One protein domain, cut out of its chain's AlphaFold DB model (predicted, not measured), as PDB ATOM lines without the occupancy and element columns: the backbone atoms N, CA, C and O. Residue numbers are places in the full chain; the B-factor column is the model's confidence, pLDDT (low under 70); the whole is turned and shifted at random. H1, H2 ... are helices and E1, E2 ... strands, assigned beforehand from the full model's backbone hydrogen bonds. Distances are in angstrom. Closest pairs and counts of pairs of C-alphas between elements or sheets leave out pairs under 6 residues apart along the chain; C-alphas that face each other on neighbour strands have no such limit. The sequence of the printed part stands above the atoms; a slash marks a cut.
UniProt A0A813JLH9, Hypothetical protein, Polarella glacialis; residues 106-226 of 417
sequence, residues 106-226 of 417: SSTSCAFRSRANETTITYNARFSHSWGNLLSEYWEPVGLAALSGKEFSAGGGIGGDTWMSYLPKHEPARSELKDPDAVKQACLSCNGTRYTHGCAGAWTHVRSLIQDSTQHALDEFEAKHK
ATOM      1  N   SER A 106       6.303  20.603   8.706       50.16
ATOM      2  CA  SER A 106       5.064  21.291   8.303       50.16
ATOM      3  C   SER A 106       5.081  21.704   6.822       50.16
ATOM      4  O   SER A 106       4.024  21.938   6.242       50.16
ATOM      5  N   SER A 107       6.265  21.728   6.189       48.94
ATOM      6  CA  SER A 107       6.461  22.052   4.769       48.94
ATOM      7  C   SER A 107       6.868  20.866   3.880       48.94
ATOM      8  O   SER A 107       6.885  21.013   2.660       48.94
ATOM      9  N   THR A 108       7.194  19.691   4.442       46.41
ATOM     10  CA  THR A 108       7.678  18.533   3.662       46.41
ATOM     11  C   THR A 108       6.602  17.464   3.468       46.41
ATOM     12  O   THR A 108       5.854  17.118   4.376       46.41
ATOM     13  N   SER A 109       6.551  16.940   2.243       56.53
ATOM     14  CA  SER A 109       5.588  16.011   1.632       56.53
ATOM     15  C   SER A 109       5.559  14.596   2.236       56.53
ATOM     16  O   SER A 109       5.550  13.607   1.508       56.53
ATOM     17  N   CYS A 110       5.603  14.485   3.560       64.75
ATOM     18  CA  CYS A 110       5.682  13.216   4.277       64.75
ATOM     19  C   CYS A 110       4.394  12.385   4.199       64.75
ATOM     20  O   CYS A 110       4.420  11.182   4.424       64.75
ATOM     21  N   ALA A 111       3.270  13.032   3.905       62.62
ATOM     22  CA  ALA A 111       1.955  12.474   4.145       62.62
ATOM     23  C   ALA A 111       1.203  12.322   2.812       62.62
ATOM     24  O   ALA A 111       0.963  13.299   2.090       62.62
ATOM     25  N   PHE A 112       0.861  11.088   2.438       66.50
ATOM     26  CA  PHE A 112       0.164  10.819   1.191       66.50
ATOM     27  C   PHE A 112      -1.278  11.311   1.325       66.50
ATOM     28  O   PHE A 112      -2.043  10.861   2.175       66.50
ATOM     29  N   ARG A 113      -1.671  12.274   0.481       73.31
ATOM     30  CA  ARG A 113      -3.036  12.853   0.450       73.31
ATOM     31  C   ARG A 113      -3.510  13.483   1.765       73.31
ATOM     32  O   ARG A 113      -4.705  13.743   1.921       73.31
ATOM     33  N   SER A 114      -2.596  13.777   2.676       79.75
ATOM     34  CA  SER A 114      -2.889  14.474   3.922       79.75
ATOM     35  C   SER A 114      -2.172  15.818   3.974       79.75
ATOM     36  O   SER A 114      -1.232  16.092   3.227       79.75
ATOM     37  N   ARG A 115      -2.699  16.715   4.802       84.19
ATOM     38  CA  ARG A 115      -2.167  18.058   5.031       84.19
ATOM     39  C   ARG A 115      -1.881  18.197   6.510       84.19
ATOM     40  O   ARG A 115      -2.733  17.851   7.317       84.19
ATOM     41  N   ALA A 116      -0.719  18.718   6.864       84.56
ATOM     42  CA  ALA A 116      -0.405  19.046   8.244       84.56
ATOM     43  C   ALA A 116      -0.456  20.566   8.430       84.56
ATOM     44  O   ALA A 116       0.035  21.310   7.584       84.56
ATOM     45  N   ASN A 117      -1.032  21.019   9.539       86.06
ATOM     46  CA  ASN A 117      -0.823  22.367  10.066       86.06
ATOM     47  C   ASN A 117      -0.102  22.268  11.427       86.06
ATOM     48  O   ASN A 117       0.473  21.226  11.763       86.06
ATOM     49  N   GLU A 118      -0.070  23.348  12.208       83.94
ATOM     50  CA  GLU A 118       0.637  23.374  13.495       83.94
ATOM     51  C   GLU A 118       0.084  22.375  14.521       83.94
ATOM     52  O   GLU A 118       0.873  21.755  15.235       83.94
ATOM     53  N   THR A 119      -1.224  22.129  14.537       90.94
ATOM     54  CA  THR A 119      -1.900  21.343  15.583       90.94
ATOM     55  C   THR A 119      -2.527  20.048  15.081       90.94
ATOM     56  O   THR A 119      -2.797  19.158  15.880       90.94
ATOM     57  N   THR A 120      -2.740  19.915  13.773       92.19
ATOM     58  CA  THR A 120      -3.620  18.896  13.198       92.19
ATOM     59  C   THR A 120      -3.036  18.313  11.910       92.19
ATOM     60  O   THR A 120      -2.457  19.028  11.086       92.19
ATOM     61  N   ILE A 121      -3.231  17.012  11.706       91.75
ATOM     62  CA  ILE A 121      -3.068  16.333  10.417       91.75
ATOM     63  C   ILE A 121      -4.452  16.015   9.857       91.75
ATOM     64  O   ILE A 121      -5.252  15.312  10.475       91.75
ATOM     65  N   THR A 122      -4.737  16.541   8.671       91.12
ATOM     66  CA  THR A 122      -6.001  16.361   7.965       91.12
ATOM     67  C   THR A 122      -5.861  15.349   6.835       91.12
ATOM     68  O   THR A 122      -4.978  15.484   5.989       91.12
ATOM     69  N   TYR A 123      -6.773  14.384   6.766       89.88
ATOM     70  CA  TYR A 123      -6.905  13.430   5.667       89.88
ATOM     71  C   TYR A 123      -8.222  13.659   4.919       89.88
ATOM     72  O   TYR A 123      -9.286  13.740   5.527       89.88
ATOM     73  N   ASN A 124      -8.168  13.748   3.591       87.12
ATOM     74  CA  ASN A 124      -9.375  13.805   2.769       87.12
ATOM     75  C   ASN A 124      -9.711  12.397   2.289       87.12
ATOM     76  O   ASN A 124      -9.143  11.908   1.308       87.12
ATOM     77  N   ALA A 125     -10.627  11.750   3.005       81.56
ATOM     78  CA  ALA A 125     -11.005  10.379   2.745       81.56
ATOM     79  C   ALA A 125     -11.682  10.214   1.385       81.56
ATOM     80  O   ALA A 125     -12.450  11.061   0.922       81.56
ATOM     81  N   ARG A 126     -11.438   9.056   0.774       82.75
ATOM     82  CA  ARG A 126     -12.165   8.580  -0.399       82.75
ATOM     83  C   ARG A 126     -12.702   7.184  -0.155       82.75
ATOM     84  O   ARG A 126     -12.162   6.433   0.650       82.75
ATOM     85  N   PHE A 127     -13.722   6.810  -0.909       83.56
ATOM     86  CA  PHE A 127     -14.168   5.430  -0.945       83.56
ATOM     87  C   PHE A 127     -13.326   4.602  -1.927       83.56
ATOM     88  O   PHE A 127     -12.960   5.067  -3.009       83.56
ATOM     89  N   SER A 128     -13.024   3.361  -1.549       85.12
ATOM     90  CA  SER A 128     -12.460   2.344  -2.431       85.12
ATOM     91  C   SER A 128     -12.832   0.959  -1.918       85.12
ATOM     92  O   SER A 128     -12.684   0.676  -0.730       85.12
ATOM     93  N   HIS A 129     -13.227   0.064  -2.823       83.56
ATOM     94  CA  HIS A 129     -13.395  -1.354  -2.496       83.56
ATOM     95  C   HIS A 129     -12.059  -2.041  -2.174       83.56
ATOM     96  O   HIS A 129     -12.044  -3.093  -1.544       83.56
ATOM     97  N   SER A 130     -10.918  -1.440  -2.546       86.81
ATOM     98  CA  SER A 130      -9.578  -1.916  -2.175       86.81
ATOM     99  C   SER A 130      -9.257  -1.556  -0.731       86.81
ATOM    100  O   SER A 130      -8.420  -0.691  -0.487       86.81
ATOM    101  N   TRP A 131      -9.908  -2.233   0.221       90.25
ATOM    102  CA  TRP A 131      -9.782  -1.957   1.659       90.25
ATOM    103  C   TRP A 131      -8.332  -1.919   2.115       90.25
ATOM    104  O   TRP A 131      -7.948  -1.010   2.835       90.25
ATOM    105  N   GLY A 132      -7.504  -2.840   1.616       89.25
ATOM    106  CA  GLY A 132      -6.075  -2.837   1.899       89.25
ATOM    107  C   GLY A 132      -5.396  -1.508   1.562       89.25
ATOM    108  O   GLY A 132      -4.662  -0.981   2.380       89.25
ATOM    109  N   ASN A 133      -5.669  -0.934   0.389       86.88
ATOM    110  CA  ASN A 133      -5.091   0.353  -0.013       86.88
ATOM    111  C   ASN A 133      -5.745   1.526   0.727       86.88
ATOM    112  O   ASN A 133      -5.062   2.477   1.095       86.88
ATOM    113  N   LEU A 134      -7.059   1.458   0.952       89.56
ATOM    114  CA  LEU A 134      -7.800   2.510   1.641       89.56
ATOM    115  C   LEU A 134      -7.364   2.653   3.104       89.56
ATOM    116  O   LEU A 134      -7.142   3.766   3.570       89.56
ATOM    117  N   LEU A 135      -7.200   1.532   3.806       92.75
ATOM    118  CA  LEU A 135      -6.707   1.505   5.180       92.75
ATOM    119  C   LEU A 135      -5.273   2.025   5.263       92.75
ATOM    120  O   LEU A 135      -4.945   2.701   6.228       92.75
ATOM    121  N   SER A 136      -4.450   1.813   4.232       89.50
ATOM    122  CA  SER A 136      -3.117   2.418   4.168       89.50
ATOM    123  C   SER A 136      -3.158   3.939   4.090       89.50
ATOM    124  O   SER A 136      -2.388   4.607   4.770       89.50
ATOM    125  N   GLU A 137      -4.051   4.492   3.267       88.69
ATOM    126  CA  GLU A 137      -4.256   5.945   3.170       88.69
ATOM    127  C   GLU A 137      -4.846   6.539   4.455       88.69
ATOM    128  O   GLU A 137      -4.604   7.704   4.747       88.69
ATOM    129  N   TYR A 138      -5.610   5.757   5.219       92.06
ATOM    130  CA  TYR A 138      -6.193   6.197   6.485       92.06
ATOM    131  C   TYR A 138      -5.209   6.119   7.660       92.06
ATOM    132  O   TYR A 138      -5.034   7.096   8.384       92.06
ATOM    133  N   TRP A 139      -4.552   4.974   7.859       93.12
ATOM    134  CA  TRP A 139      -3.710   4.738   9.034       93.12
ATOM    135  C   TRP A 139      -2.380   5.484   8.999       93.12
ATOM    136  O   TRP A 139      -1.823   5.765  10.056       93.12
ATOM    137  N   GLU A 140      -1.879   5.846   7.816       90.56
ATOM    138  CA  GLU A 140      -0.683   6.683   7.694       90.56
ATOM    139  C   GLU A 140      -0.857   8.055   8.383       90.56
ATOM    140  O   GLU A 140      -0.098   8.334   9.315       90.56
ATOM    141  N   PRO A 141      -1.834   8.910   8.015       90.94
ATOM    142  CA  PRO A 141      -2.016  10.201   8.673       90.94
ATOM    143  C   PRO A 141      -2.439  10.082  10.141       90.94
ATOM    144  O   PRO A 141      -2.047  10.940  10.929       90.94
ATOM    145  N   VAL A 142      -3.172   9.031  10.535       93.81
ATOM    146  CA  VAL A 142      -3.463   8.765  11.959       93.81
ATOM    147  C   VAL A 142      -2.170   8.492  12.731       93.81
ATOM    148  O   VAL A 142      -1.932   9.101  13.773       93.81
ATOM    149  N   GLY A 143      -1.304   7.623  12.201       93.44
ATOM    150  CA  GLY A 143      -0.009   7.317  12.802       93.44
ATOM    151  C   GLY A 143       0.890   8.547  12.890       93.44
ATOM    152  O   GLY A 143       1.436   8.839  13.949       93.44
ATOM    153  N   LEU A 144       0.990   9.331  11.813       91.94
ATOM    154  CA  LEU A 144       1.758  10.578  11.818       91.94
ATOM    155  C   LEU A 144       1.215  11.587  12.838       91.94
ATOM    156  O   LEU A 144       2.006  12.278  13.481       91.94
ATOM    157  N   ALA A 145      -0.108  11.683  13.010       93.88
ATOM    158  CA  ALA A 145      -0.714  12.599  13.974       93.88
ATOM    159  C   ALA A 145      -0.335  12.199  15.400       93.88
ATOM    160  O   ALA A 145       0.229  13.008  16.136       93.88
ATOM    161  N   ALA A 146      -0.532  10.923  15.740       94.88
ATOM    162  CA  ALA A 146      -0.165  10.372  17.037       94.88
ATOM    163  C   ALA A 146       1.327  10.582  17.347       94.88
ATOM    164  O   ALA A 146       1.664  11.182  18.366       94.88
ATOM    165  N   LEU A 147       2.220  10.189  16.434       93.12
ATOM    166  CA  LEU A 147       3.667  10.274  16.662       93.12
ATOM    167  C   LEU A 147       4.206  11.712  16.657       93.12
ATOM    168  O   LEU A 147       5.249  11.990  17.244       93.12
ATOM    169  N   SER A 148       3.511  12.658  16.023       92.12
ATOM    170  CA  SER A 148       3.873  14.080  16.093       92.12
ATOM    171  C   SER A 148       3.233  14.812  17.278       92.12
ATOM    172  O   SER A 148       3.555  15.982  17.507       92.12
ATOM    173  N   GLY A 149       2.372  14.143  18.053       93.88
ATOM    174  CA  GLY A 149       1.602  14.755  19.135       93.88
ATOM    175  C   GLY A 149       0.587  15.783  18.626       93.88
ATOM    176  O   GLY A 149       0.355  16.790  19.292       93.88
ATOM    177  N   LYS A 150       0.037  15.564  17.429       94.00
ATOM    178  CA  LYS A 150      -0.983  16.397  16.785       94.00
ATOM    179  C   LYS A 150      -2.330  15.687  16.795       94.00
ATOM    180  O   LYS A 150      -2.406  14.466  16.897       94.00
ATOM    181  N   GLU A 151      -3.392  16.460  16.637       96.38
ATOM    182  CA  GLU A 151      -4.729  15.929  16.386       96.38
ATOM    183  C   GLU A 151      -4.812  15.320  14.982       96.38
ATOM    184  O   GLU A 151      -4.149  15.774  14.044       96.38
ATOM    185  N   PHE A 152      -5.674  14.326  14.809       95.62
ATOM    186  CA  PHE A 152      -6.055  13.815  13.496       95.62
ATOM    187  C   PHE A 152      -7.477  14.255  13.158       95.62
ATOM    188  O   PHE A 152      -8.367  14.223  14.007       95.62
ATOM    189  N   SER A 153      -7.708  14.614  11.896       94.81
ATOM    190  CA  SER A 153      -9.040  14.911  11.370       94.81
ATOM    191  C   SER A 153      -9.215  14.330   9.970       94.81
ATOM    192  O   SER A 153      -8.448  14.635   9.062       94.81
ATOM    193  N   ALA A 154     -10.279  13.570   9.744       92.06
ATOM    194  CA  ALA A 154     -10.673  13.078   8.434       92.06
ATOM    195  C   ALA A 154     -11.904  13.834   7.918       92.06
ATOM    196  O   ALA A 154     -12.950  13.860   8.562       92.06
ATOM    197  N   GLY A 155     -11.785  14.430   6.732       84.50
ATOM    198  CA  GLY A 155     -12.923  14.930   5.962       84.50
ATOM    199  C   GLY A 155     -13.483  13.846   5.039       84.50
ATOM    200  O   GLY A 155     -12.731  13.017   4.529       84.50
ATOM    201  N   GLY A 156     -14.795  13.868   4.782       76.44
ATOM    202  CA  GLY A 156     -15.474  12.897   3.913       76.44
ATOM    203  C   GLY A 156     -15.905  11.601   4.620       76.44
ATOM    204  O   GLY A 156     -15.819  11.470   5.842       76.44
ATOM    205  N   GLY A 157     -16.438  10.649   3.852       68.25
ATOM    206  CA  GLY A 157     -16.825   9.323   4.341       68.25
ATOM    207  C   GLY A 157     -15.777   8.282   3.963       68.25
ATOM    208  O   GLY A 157     -15.651   7.937   2.788       68.25
ATOM    209  N   ILE A 158     -15.028   7.768   4.942       79.19
ATOM    210  CA  ILE A 158     -14.194   6.580   4.732       79.19
ATOM    211  C   ILE A 158     -15.141   5.397   4.549       79.19
ATOM    212  O   ILE A 158     -16.087   5.232   5.306       79.19
ATOM    213  N   GLY A 159     -14.909   4.569   3.534       72.69
ATOM    214  CA  GLY A 159     -15.555   3.261   3.473       72.69
ATOM    215  C   GLY A 159     -17.024   3.216   3.042       72.69
ATOM    216  O   GLY A 159     -17.520   2.106   2.908       72.69
ATOM    217  N   GLY A 160     -17.707   4.330   2.756       81.81
ATOM    218  CA  GLY A 160     -19.111   4.285   2.301       81.81
ATOM    219  C   GLY A 160     -20.005   3.506   3.279       81.81
ATOM    220  O   GLY A 160     -19.879   3.698   4.481       81.81
ATOM    221  N   ASP A 161     -20.824   2.572   2.791       85.50
ATOM    222  CA  ASP A 161     -21.689   1.712   3.626       85.50
ATOM    223  C   ASP A 161     -20.958   0.473   4.198       85.50
ATOM    224  O   ASP A 161     -21.518  -0.616   4.306       85.50
ATOM    225  N   THR A 162     -19.670   0.598   4.528       91.62
ATOM    226  CA  THR A 162     -18.872  -0.487   5.133       91.62
ATOM    227  C   THR A 162     -18.483  -0.158   6.570       91.62
ATOM    228  O   THR A 162     -18.598   0.986   7.013       91.62
ATOM    229  N   TRP A 163     -17.946  -1.146   7.291       95.12
ATOM    230  CA  TRP A 163     -17.449  -0.983   8.661       95.12
ATOM    231  C   TRP A 163     -16.414   0.141   8.818       95.12
ATOM    232  O   TRP A 163     -16.336   0.769   9.866       95.12
ATOM    233  N   MET A 164     -15.652   0.460   7.766       94.94
ATOM    234  CA  MET A 164     -14.653   1.531   7.826       94.94
ATOM    235  C   MET A 164     -15.276   2.928   7.992       94.94
ATOM    236  O   MET A 164     -14.567   3.860   8.355       94.94
ATOM    237  N   SER A 165     -16.581   3.094   7.753       93.69
ATOM    238  CA  SER A 165     -17.285   4.359   8.029       93.69
ATOM    239  C   SER A 165     -17.440   4.669   9.519       93.69
ATOM    240  O   SER A 165     -17.687   5.825   9.868       93.69
ATOM    241  N   TYR A 166     -17.224   3.660  10.366       95.25
ATOM    242  CA  TYR A 166     -17.204   3.739  11.825       95.25
ATOM    243  C   TYR A 166     -15.786   3.931  12.379       95.25
ATOM    244  O   TYR A 166     -15.593   3.987  13.589       95.25
ATOM    245  N   LEU A 167     -14.771   4.044  11.512       95.81
ATOM    246  CA  LEU A 167     -13.440   4.447  11.954       95.81
ATOM    247  C   LEU A 167     -13.457   5.910  12.439       95.81
ATOM    248  O   LEU A 167     -14.174   6.741  11.865       95.81
ATOM    249  N   PRO A 168     -12.642   6.258  13.452       94.88
ATOM    250  CA  PRO A 168     -12.575   7.611  13.987       94.88
ATOM    251  C   PRO A 168     -12.294   8.652  12.905       94.88
ATOM    252  O   PRO A 168     -11.308   8.580  12.166       94.88
ATOM    253  N   LYS A 169     -13.162   9.662  12.834       94.56
ATOM    254  CA  LYS A 169     -12.938  10.851  11.996       94.56
ATOM    255  C   LYS A 169     -12.093  11.899  12.703       94.56
ATOM    256  O   LYS A 169     -11.543  12.770  12.043       94.56
ATOM    257  N   HIS A 170     -11.990  11.808  14.022       95.31
ATOM    258  CA  HIS A 170     -11.192  12.695  14.847       95.31
ATOM    259  C   HIS A 170     -10.475  11.861  15.902       95.31
ATOM    260  O   HIS A 170     -11.114  11.047  16.564       95.31
ATOM    261  N   GLU A 171      -9.173  12.077  16.062       95.00
ATOM    262  CA  GLU A 171      -8.417  11.582  17.217       95.00
ATOM    263  C   GLU A 171      -7.749  12.778  17.899       95.00
ATOM    264  O   GLU A 171      -7.173  13.626  17.203       95.00
ATOM    265  N   PRO A 172      -7.812  12.870  19.238       96.62
ATOM    266  CA  PRO A 172      -7.115  13.921  19.962       96.62
ATOM    267  C   PRO A 172      -5.598  13.769  19.812       96.62
ATOM    268  O   PRO A 172      -5.087  12.695  19.485       96.62
ATOM    269  N   ALA A 173      -4.864  14.843  20.095       94.75
ATOM    270  CA  ALA A 173      -3.412  14.782  20.187       94.75
ATOM    271  C   ALA A 173      -2.972  13.794  21.281       94.75
ATOM    272  O   ALA A 173      -3.431  13.870  22.421       94.75
ATOM    273  N   ARG A 174      -2.046  12.895  20.935       94.69
ATOM    274  CA  ARG A 174      -1.529  11.843  21.825       94.69
ATOM    275  C   ARG A 174      -0.080  12.110  22.192       94.69
ATOM    276  O   ARG A 174       0.846  11.563  21.599       94.69
ATOM    277  N   SER A 175       0.120  13.012  23.150       91.88
ATOM    278  CA  SER A 175       1.460  13.413  23.600       91.88
ATOM    279  C   SER A 175       2.310  12.243  24.110       91.88
ATOM    280  O   SER A 175       3.529  12.272  23.981       91.88
ATOM    281  N   GLU A 176       1.662  11.201  24.632       94.06
ATOM    282  CA  GLU A 176       2.266   9.974  25.140       94.06
ATOM    283  C   GLU A 176       2.849   9.071  24.046       94.06
ATOM    284  O   GLU A 176       3.715   8.252  24.339       94.06
ATOM    285  N   LEU A 177       2.405   9.229  22.795       92.75
ATOM    286  CA  LEU A 177       2.921   8.494  21.636       92.75
ATOM    287  C   LEU A 177       3.932   9.314  20.828       92.75
ATOM    288  O   LEU A 177       4.391   8.856  19.786       92.75
ATOM    289  N   LYS A 178       4.262  10.535  21.261       93.19
ATOM    290  CA  LYS A 178       5.119  11.433  20.491       93.19
ATOM    291  C   LYS A 178       6.524  10.846  20.328       93.19
ATOM    292  O   LYS A 178       7.271  10.742  21.298       93.19
ATOM    293  N   ASP A 179       6.910  10.598  19.084       91.31
ATOM    294  CA  ASP A 179       8.227  10.100  18.699       91.31
ATOM    295  C   ASP A 179       8.713  10.820  17.424       91.31
ATOM    296  O   ASP A 179       8.357  10.454  16.297       91.31
ATOM    297  N   PRO A 180       9.531  11.878  17.575       87.31
ATOM    298  CA  PRO A 180      10.062  12.625  16.440       87.31
ATOM    299  C   PRO A 180      10.984  11.808  15.523       87.31
ATOM    300  O   PRO A 180      11.070  12.110  14.329       87.31
ATOM    301  N   ASP A 181      11.670  10.793  16.054       86.88
ATOM    302  CA  ASP A 181      12.579   9.955  15.271       86.88
ATOM    303  C   ASP A 181      11.776   8.968  14.411       86.88
ATOM    304  O   ASP A 181      12.053   8.836  13.214       86.88
ATOM    305  N   ALA A 182      10.709   8.371  14.955       87.88
ATOM    306  CA  ALA A 182       9.765   7.554  14.188       87.88
ATOM    307  C   ALA A 182       9.064   8.362  13.085       87.88
ATOM    308  O   ALA A 182       8.939   7.907  11.945       87.88
ATOM    309  N   VAL A 183       8.668   9.602  13.389       87.56
ATOM    310  CA  VAL A 183       8.109  10.546  12.412       87.56
ATOM    311  C   VAL A 183       9.099  10.800  11.267       87.56
ATOM    312  O   VAL A 183       8.734  10.687  10.094       87.56
ATOM    313  N   LYS A 184      10.372  11.070  11.577       84.38
ATOM    314  CA  LYS A 184      11.430  11.238  10.569       84.38
ATOM    315  C   LYS A 184      11.598   9.986   9.703       84.38
ATOM    316  O   LYS A 184      11.679  10.109   8.480       84.38
ATOM    317  N   GLN A 185      11.637   8.801  10.312       83.50
ATOM    318  CA  GLN A 185      11.778   7.529   9.595       83.50
ATOM    319  C   GLN A 185      10.594   7.246   8.667       83.50
ATOM    320  O   GLN A 185      10.803   6.842   7.520       83.50
ATOM    321  N   ALA A 186       9.367   7.517   9.119       83.81
ATOM    322  CA  ALA A 186       8.167   7.376   8.300       83.81
ATOM    323  C   ALA A 186       8.249   8.255   7.041       83.81
ATOM    324  O   ALA A 186       8.026   7.774   5.931       83.81
ATOM    325  N   CYS A 187       8.672   9.516   7.183       82.38
ATOM    326  CA  CYS A 187       8.806  10.423   6.042       82.38
ATOM    327  C   CYS A 187       9.890  10.008   5.052       82.38
ATOM    328  O   CYS A 187       9.700  10.134   3.843       82.38
ATOM    329  N   LEU A 188      11.028   9.522   5.555       82.00
ATOM    330  CA  LEU A 188      12.105   9.017   4.703       82.00
ATOM    331  C   LEU A 188      11.652   7.772   3.932       82.00
ATOM    332  O   LEU A 188      11.910   7.674   2.735       82.00
ATOM    333  N   SER A 189      10.922   6.875   4.597       78.62
ATOM    334  CA  SER A 189      10.400   5.637   4.008       78.62
ATOM    335  C   SER A 189       9.270   5.879   3.005       78.62
ATOM    336  O   SER A 189       9.065   5.067   2.105       78.62
ATOM    337  N   CYS A 190       8.538   6.988   3.138       74.56
ATOM    338  CA  CYS A 190       7.460   7.348   2.220       74.56
ATOM    339  C   CYS A 190       7.909   8.033   0.934       74.56
ATOM    340  O   CYS A 190       7.157   8.036  -0.048       74.56
ATOM    341  N   ASN A 191       9.107   8.615   0.911       69.19
ATOM    342  CA  ASN A 191       9.555   9.412  -0.221       69.19
ATOM    343  C   ASN A 191       9.683   8.558  -1.499       69.19
ATOM    344  O   ASN A 191      10.444   7.596  -1.548       69.19
ATOM    345  N   GLY A 192       8.933   8.913  -2.546       60.69
ATOM    346  CA  GLY A 192       8.968   8.226  -3.844       60.69
ATOM    347  C   GLY A 192       8.166   6.921  -3.925       60.69
ATOM    348  O   GLY A 192       8.163   6.278  -4.977       60.69
ATOM    349  N   THR A 193       7.451   6.521  -2.869       63.81
ATOM    350  CA  THR A 193       6.601   5.324  -2.921       63.81
ATOM    351  C   THR A 193       5.260   5.622  -3.601       63.81
ATOM    352  O   THR A 193       4.626   6.651  -3.374       63.81
ATOM    353  N   ARG A 194       4.792   4.706  -4.461       64.50
ATOM    354  CA  ARG A 194       3.471   4.819  -5.115       64.50
ATOM    355  C   ARG A 194       2.312   4.434  -4.184       64.50
ATOM    356  O   ARG A 194       1.160   4.743  -4.488       64.50
ATOM    357  N   TYR A 195       2.605   3.728  -3.093       73.88
ATOM    358  CA  TYR A 195       1.613   3.107  -2.219       73.88
ATOM    359  C   TYR A 195       1.973   3.313  -0.747       73.88
ATOM    360  O   TYR A 195       3.068   2.944  -0.329       73.88
ATOM    361  N   THR A 196       1.020   3.807   0.042       75.31
ATOM    362  CA  THR A 196       1.169   4.125   1.474       75.31
ATOM    363  C   THR A 196       1.503   2.923   2.351       75.31
ATOM    364  O   THR A 196       2.234   3.053   3.318       75.31
ATOM    365  N   HIS A 197       1.078   1.706   1.999       76.94
ATOM    366  CA  HIS A 197       1.534   0.501   2.717       76.94
ATOM    367  C   HIS A 197       2.995   0.131   2.438       76.94
ATOM    368  O   HIS A 197       3.555  -0.735   3.107       76.94
ATOM    369  N   GLY A 198       3.619   0.750   1.434       73.12
ATOM    370  CA  GLY A 198       5.063   0.678   1.221       73.12
ATOM    371  C   GLY A 198       5.837   1.480   2.267       73.12
ATOM    372  O   GLY A 198       6.916   1.044   2.666       73.12
ATOM    373  N   CYS A 199       5.249   2.578   2.758       75.06
ATOM    374  CA  CYS A 199       5.788   3.398   3.832       75.06
ATOM    375  C   CYS A 199       5.802   2.627   5.149       75.06
ATOM    376  O   CYS A 199       4.822   2.636   5.889       75.06
ATOM    377  N   ALA A 200       6.891   1.947   5.471       71.62
ATOM    378  CA  ALA A 200       7.061   1.449   6.827       71.62
ATOM    379  C   ALA A 200       7.354   2.622   7.781       71.62
ATOM    380  O   ALA A 200       8.015   3.578   7.383       71.62
ATOM    381  N   GLY A 201       6.860   2.576   9.020       78.00
ATOM    382  CA  GLY A 201       7.151   3.602  10.025       78.00
ATOM    383  C   GLY A 201       5.922   3.985  10.834       78.00
ATOM    384  O   GLY A 201       5.657   3.389  11.864       78.00
ATOM    385  N   ALA A 202       5.136   4.962  10.380       84.31
ATOM    386  CA  ALA A 202       4.113   5.565  11.241       84.31
ATOM    387  C   ALA A 202       3.143   4.538  11.860       84.31
ATOM    388  O   ALA A 202       2.905   4.552  13.064       84.31
ATOM    389  N   TRP A 203       2.639   3.601  11.055       86.06
ATOM    390  CA  TRP A 203       1.686   2.590  11.515       86.06
ATOM    391  C   TRP A 203       2.307   1.463  12.357       86.06
ATOM    392  O   TRP A 203       1.569   0.811  13.093       86.06
ATOM    393  N   THR A 204       3.627   1.231  12.312       88.25
ATOM    394  CA  THR A 204       4.264   0.191  13.145       88.25
ATOM    395  C   THR A 204       4.331   0.578  14.617       88.25
ATOM    396  O   THR A 204       4.395  -0.311  15.457       88.25
ATOM    397  N   HIS A 205       4.247   1.872  14.934       90.50
ATOM    398  CA  HIS A 205       4.270   2.385  16.309       90.50
ATOM    399  C   HIS A 205       2.875   2.622  16.905       90.50
ATOM    400  O   HIS A 205       2.738   2.841  18.104       90.50
ATOM    401  N   VAL A 206       1.818   2.581  16.087       92.62
ATOM    402  CA  VAL A 206       0.441   2.862  16.537       92.62
ATOM    403  C   VAL A 206      -0.474   1.647  16.463       92.62
ATOM    404  O   VAL A 206      -1.690   1.781  16.329       92.62
ATOM    405  N   ARG A 207       0.086   0.436  16.574       94.62
ATOM    406  CA  ARG A 207      -0.696  -0.806  16.510       94.62
ATOM    407  C   ARG A 207      -1.846  -0.829  17.518       94.62
ATOM    408  O   ARG A 207      -2.931  -1.279  17.170       94.62
ATOM    409  N   SER A 208      -1.640  -0.321  18.732       95.44
ATOM    410  CA  SER A 208      -2.698  -0.223  19.749       95.44
ATOM    411  C   SER A 208      -3.894   0.612  19.278       95.44
ATOM    412  O   SER A 208      -5.033   0.190  19.464       95.44
ATOM    413  N   LEU A 209      -3.653   1.740  18.602       95.88
ATOM    414  CA  LEU A 209      -4.716   2.561  18.010       95.88
ATOM    415  C   LEU A 209      -5.432   1.813  16.886       95.88
ATOM    416  O   LEU A 209      -6.659   1.802  16.838       95.88
ATOM    417  N   ILE A 210      -4.671   1.145  16.012       96.75
ATOM    418  CA  ILE A 210      -5.230   0.337  14.920       96.75
ATOM    419  C   ILE A 210      -6.159  -0.734  15.484       96.75
ATOM    420  O   ILE A 210      -7.277  -0.889  15.003       96.75
ATOM    421  N   GLN A 211      -5.712  -1.452  16.511       97.38
ATOM    422  CA  GLN A 211      -6.496  -2.473  17.193       97.38
ATOM    423  C   GLN A 211      -7.779  -1.898  17.783       97.38
ATOM    424  O   GLN A 211      -8.859  -2.335  17.401       97.38
ATOM    425  N   ASP A 212      -7.678  -0.919  18.677       97.25
ATOM    426  CA  ASP A 212      -8.833  -0.432  19.430       97.25
ATOM    427  C   ASP A 212      -9.898   0.168  18.508       97.25
ATOM    428  O   ASP A 212     -11.062  -0.236  18.552       97.25
ATOM    429  N   SER A 213      -9.492   1.051  17.599       97.25
ATOM    430  CA  SER A 213     -10.412   1.715  16.679       97.25
ATOM    431  C   SER A 213     -10.976   0.762  15.624       97.25
ATOM    432  O   SER A 213     -12.141   0.890  15.255       97.25
ATOM    433  N   THR A 214     -10.206  -0.231  15.158       97.88
ATOM    434  CA  THR A 214     -10.740  -1.246  14.232       97.88
ATOM    435  C   THR A 214     -11.727  -2.169  14.936       97.88
ATOM    436  O   THR A 214     -12.797  -2.431  14.396       97.88
ATOM    437  N   GLN A 215     -11.412  -2.653  16.143       98.12
ATOM    438  CA  GLN A 215     -12.327  -3.517  16.893       98.12
ATOM    439  C   GLN A 215     -13.641  -2.799  17.204       98.12
ATOM    440  O   GLN A 215     -14.704  -3.387  17.009       98.12
ATOM    441  N   HIS A 216     -13.559  -1.530  17.610       97.81
ATOM    442  CA  HIS A 216     -14.721  -0.681  17.833       97.81
ATOM    443  C   HIS A 216     -15.539  -0.480  16.551       97.81
ATOM    444  O   HIS A 216     -16.741  -0.726  16.562       97.81
ATOM    445  N   ALA A 217     -14.901  -0.131  15.430       97.50
ATOM    446  CA  ALA A 217     -15.593   0.072  14.158       97.50
ATOM    447  C   ALA A 217     -16.306  -1.200  13.657       97.50
ATOM    448  O   ALA A 217     -17.423  -1.127  13.146       97.50
ATOM    449  N   LEU A 218     -15.687  -2.374  13.828       98.06
ATOM    450  CA  LEU A 218     -16.321  -3.661  13.533       98.06
ATOM    451  C   LEU A 218     -17.531  -3.918  14.454       98.06
ATOM    452  O   LEU A 218     -18.584  -4.326  13.972       98.06
ATOM    453  N   ASP A 219     -17.407  -3.634  15.756       97.88
ATOM    454  CA  ASP A 219     -18.496  -3.794  16.733       97.88
ATOM    455  C   ASP A 219     -19.684  -2.870  16.442       97.88
ATOM    456  O   ASP A 219     -20.834  -3.315  16.456       97.88
ATOM    457  N   GLU A 220     -19.427  -1.598  16.133       97.50
ATOM    458  CA  GLU A 220     -20.482  -0.650  15.769       97.50
ATOM    459  C   GLU A 220     -21.172  -1.038  14.462       97.50
ATOM    460  O   GLU A 220     -22.403  -0.960  14.364       97.50
ATOM    461  N   PHE A 221     -20.404  -1.494  13.469       97.19
ATOM    462  CA  PHE A 221     -20.948  -1.958  12.199       97.19
ATOM    463  C   PHE A 221     -21.899  -3.141  12.399       97.19
ATOM    464  O   PHE A 221     -23.031  -3.101  11.911       97.19
ATOM    465  N   GLU A 222     -21.476  -4.157  13.154       97.75
ATOM    466  CA  GLU A 222     -22.288  -5.342  13.449       97.75
ATOM    467  C   GLU A 222     -23.547  -4.978  14.233       97.75
ATOM    468  O   GLU A 222     -24.649  -5.381  13.851       97.75
ATOM    469  N   ALA A 223     -23.415  -4.150  15.272       97.31
ATOM    470  CA  ALA A 223     -24.545  -3.698  16.074       97.31
ATOM    471  C   ALA A 223     -25.560  -2.903  15.237       97.31
ATOM    472  O   ALA A 223     -26.767  -3.156  15.312       97.31
ATOM    473  N   LYS A 224     -25.092  -1.970  14.397       97.19
ATOM    474  CA  LYS A 224     -25.966  -1.145  13.551       97.19
ATOM    475  C   LYS A 224     -26.716  -1.978  12.513       97.19
ATOM    476  O   LYS A 224     -27.896  -1.717  12.271       97.19
ATOM    477  N   HIS A 225     -26.047  -2.965  11.923       96.00
ATOM    478  CA  HIS A 225     -26.608  -3.820  10.874       96.00
ATOM    479  C   HIS A 225     -27.266  -5.092  11.418       96.00
ATOM    480  O   HIS A 225     -27.763  -5.897  10.633       96.00
ATOM    481  N   LYS A 226     -27.321  -5.257  12.749       97.00
ATOM    482  CA  LYS A 226     -27.883  -6.432  13.435       97.00
ATOM    483  C   LYS A 226     -27.249  -7.743  12.956       97.00
ATOM    484  O   LYS A 226     -27.938  -8.745  12.774       97.00
TER     485      LYS A 226
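What this domain is: This is residues 106 to 226 of the 417 residues of the protein "Hypothetical protein" of Polarella glacialis (UniProt A0A813JLH9). A helix, H1, forms the core of this domain, with a small three-stranded sheet covering one side of it and H3 packed at its last turns. The long helix H4 passes the side of H1 away from the sheet and runs on past it toward one end of the domain's longest axis, where short H2 packs on it. The printed part has 121 residues, with four named helices and three named strands in the order E1, E2, H1, E3, H2, H3, H4; the sheet runs E1, E2, E3 and is mixed. The class is mostly helix, and the whole is compact, with a radius of gyration of the C-alphas of 13.7 A and spans of 44 by 31 by 22 A.

How they stand to each other: E1, residues 114 to 116, and E2, residues 120 to 124, are antiparallel neighbours and form a hairpin; N 115 and O 122 are 2.8 A apart, within hydrogen-bond range. E2 and E3, residues 151 to 155, are parallel neighbours, with N 121 and O 151 at 2.8 A. Between them in the chain comes H1, residues 131 to 148, giving a strand-helix-strand unit, two parallel strands joined through a helix, with a right-handed crossover. H1 is on the sheet, making two layers, helix on one face of a sheet; its height over the sheet is 9.5 A. It lies over E2 and E3 and runs along the strands, at 6 degrees to E2 on the local plane; the closest C-alphas of H1 and E3 are those of Ala 145 and Phe 152, 5.5 A apart. Residues 152 to 153 of E3 also pair, antiparallel, with residues 170 to 171. H2, residues 163 to 166, touches residues 216 to 221 of H4, residues 207 to 225; their closest C-alphas, Tyr 166 and Ala 217, are 4.6 A apart. H3, residues 180 to 190, touches H1 at residues 144 to 148 alone, with the C-alphas of Leu 147 and Val 183 closest at 6.2 A, a shallow tilt of 31 degrees, opposite ways. H1 and H4 are close but not clearly touching, 7.5 A between the C-alphas of Trp 139 and Ile 210, at a steep tilt of 50 degrees. H3 and H4 are apart. Each O i to N i+4 pair in H3 and H4 is within hydrogen-bond range, 13 of 14 in H1; H2 is too short for such a pair.

Where its parts are: E1 begins at C-alpha 114, (-2.889, 14.474, 3.922). E2 is 13.0 A long and E3 13.3 A. H1, 25.5 A long, has a kink of 26 degrees near residue 138. H3 is 15.4 A long, and H4, 26.7 A, ends at C-alpha 225, (-26.608, -3.820, 10.874).

The domain as a whole: The C-alphas of Ser 107 and Lys 226, the two farthest apart, are 45.5 A apart. The printed part has no cut. The links H2 to H3 and H3 to H4 are long, 13 and 16 residues. Mean pLDDT of the printed part is 86.6; residues 106 to 112, 157 and 191 to 194 are under 70.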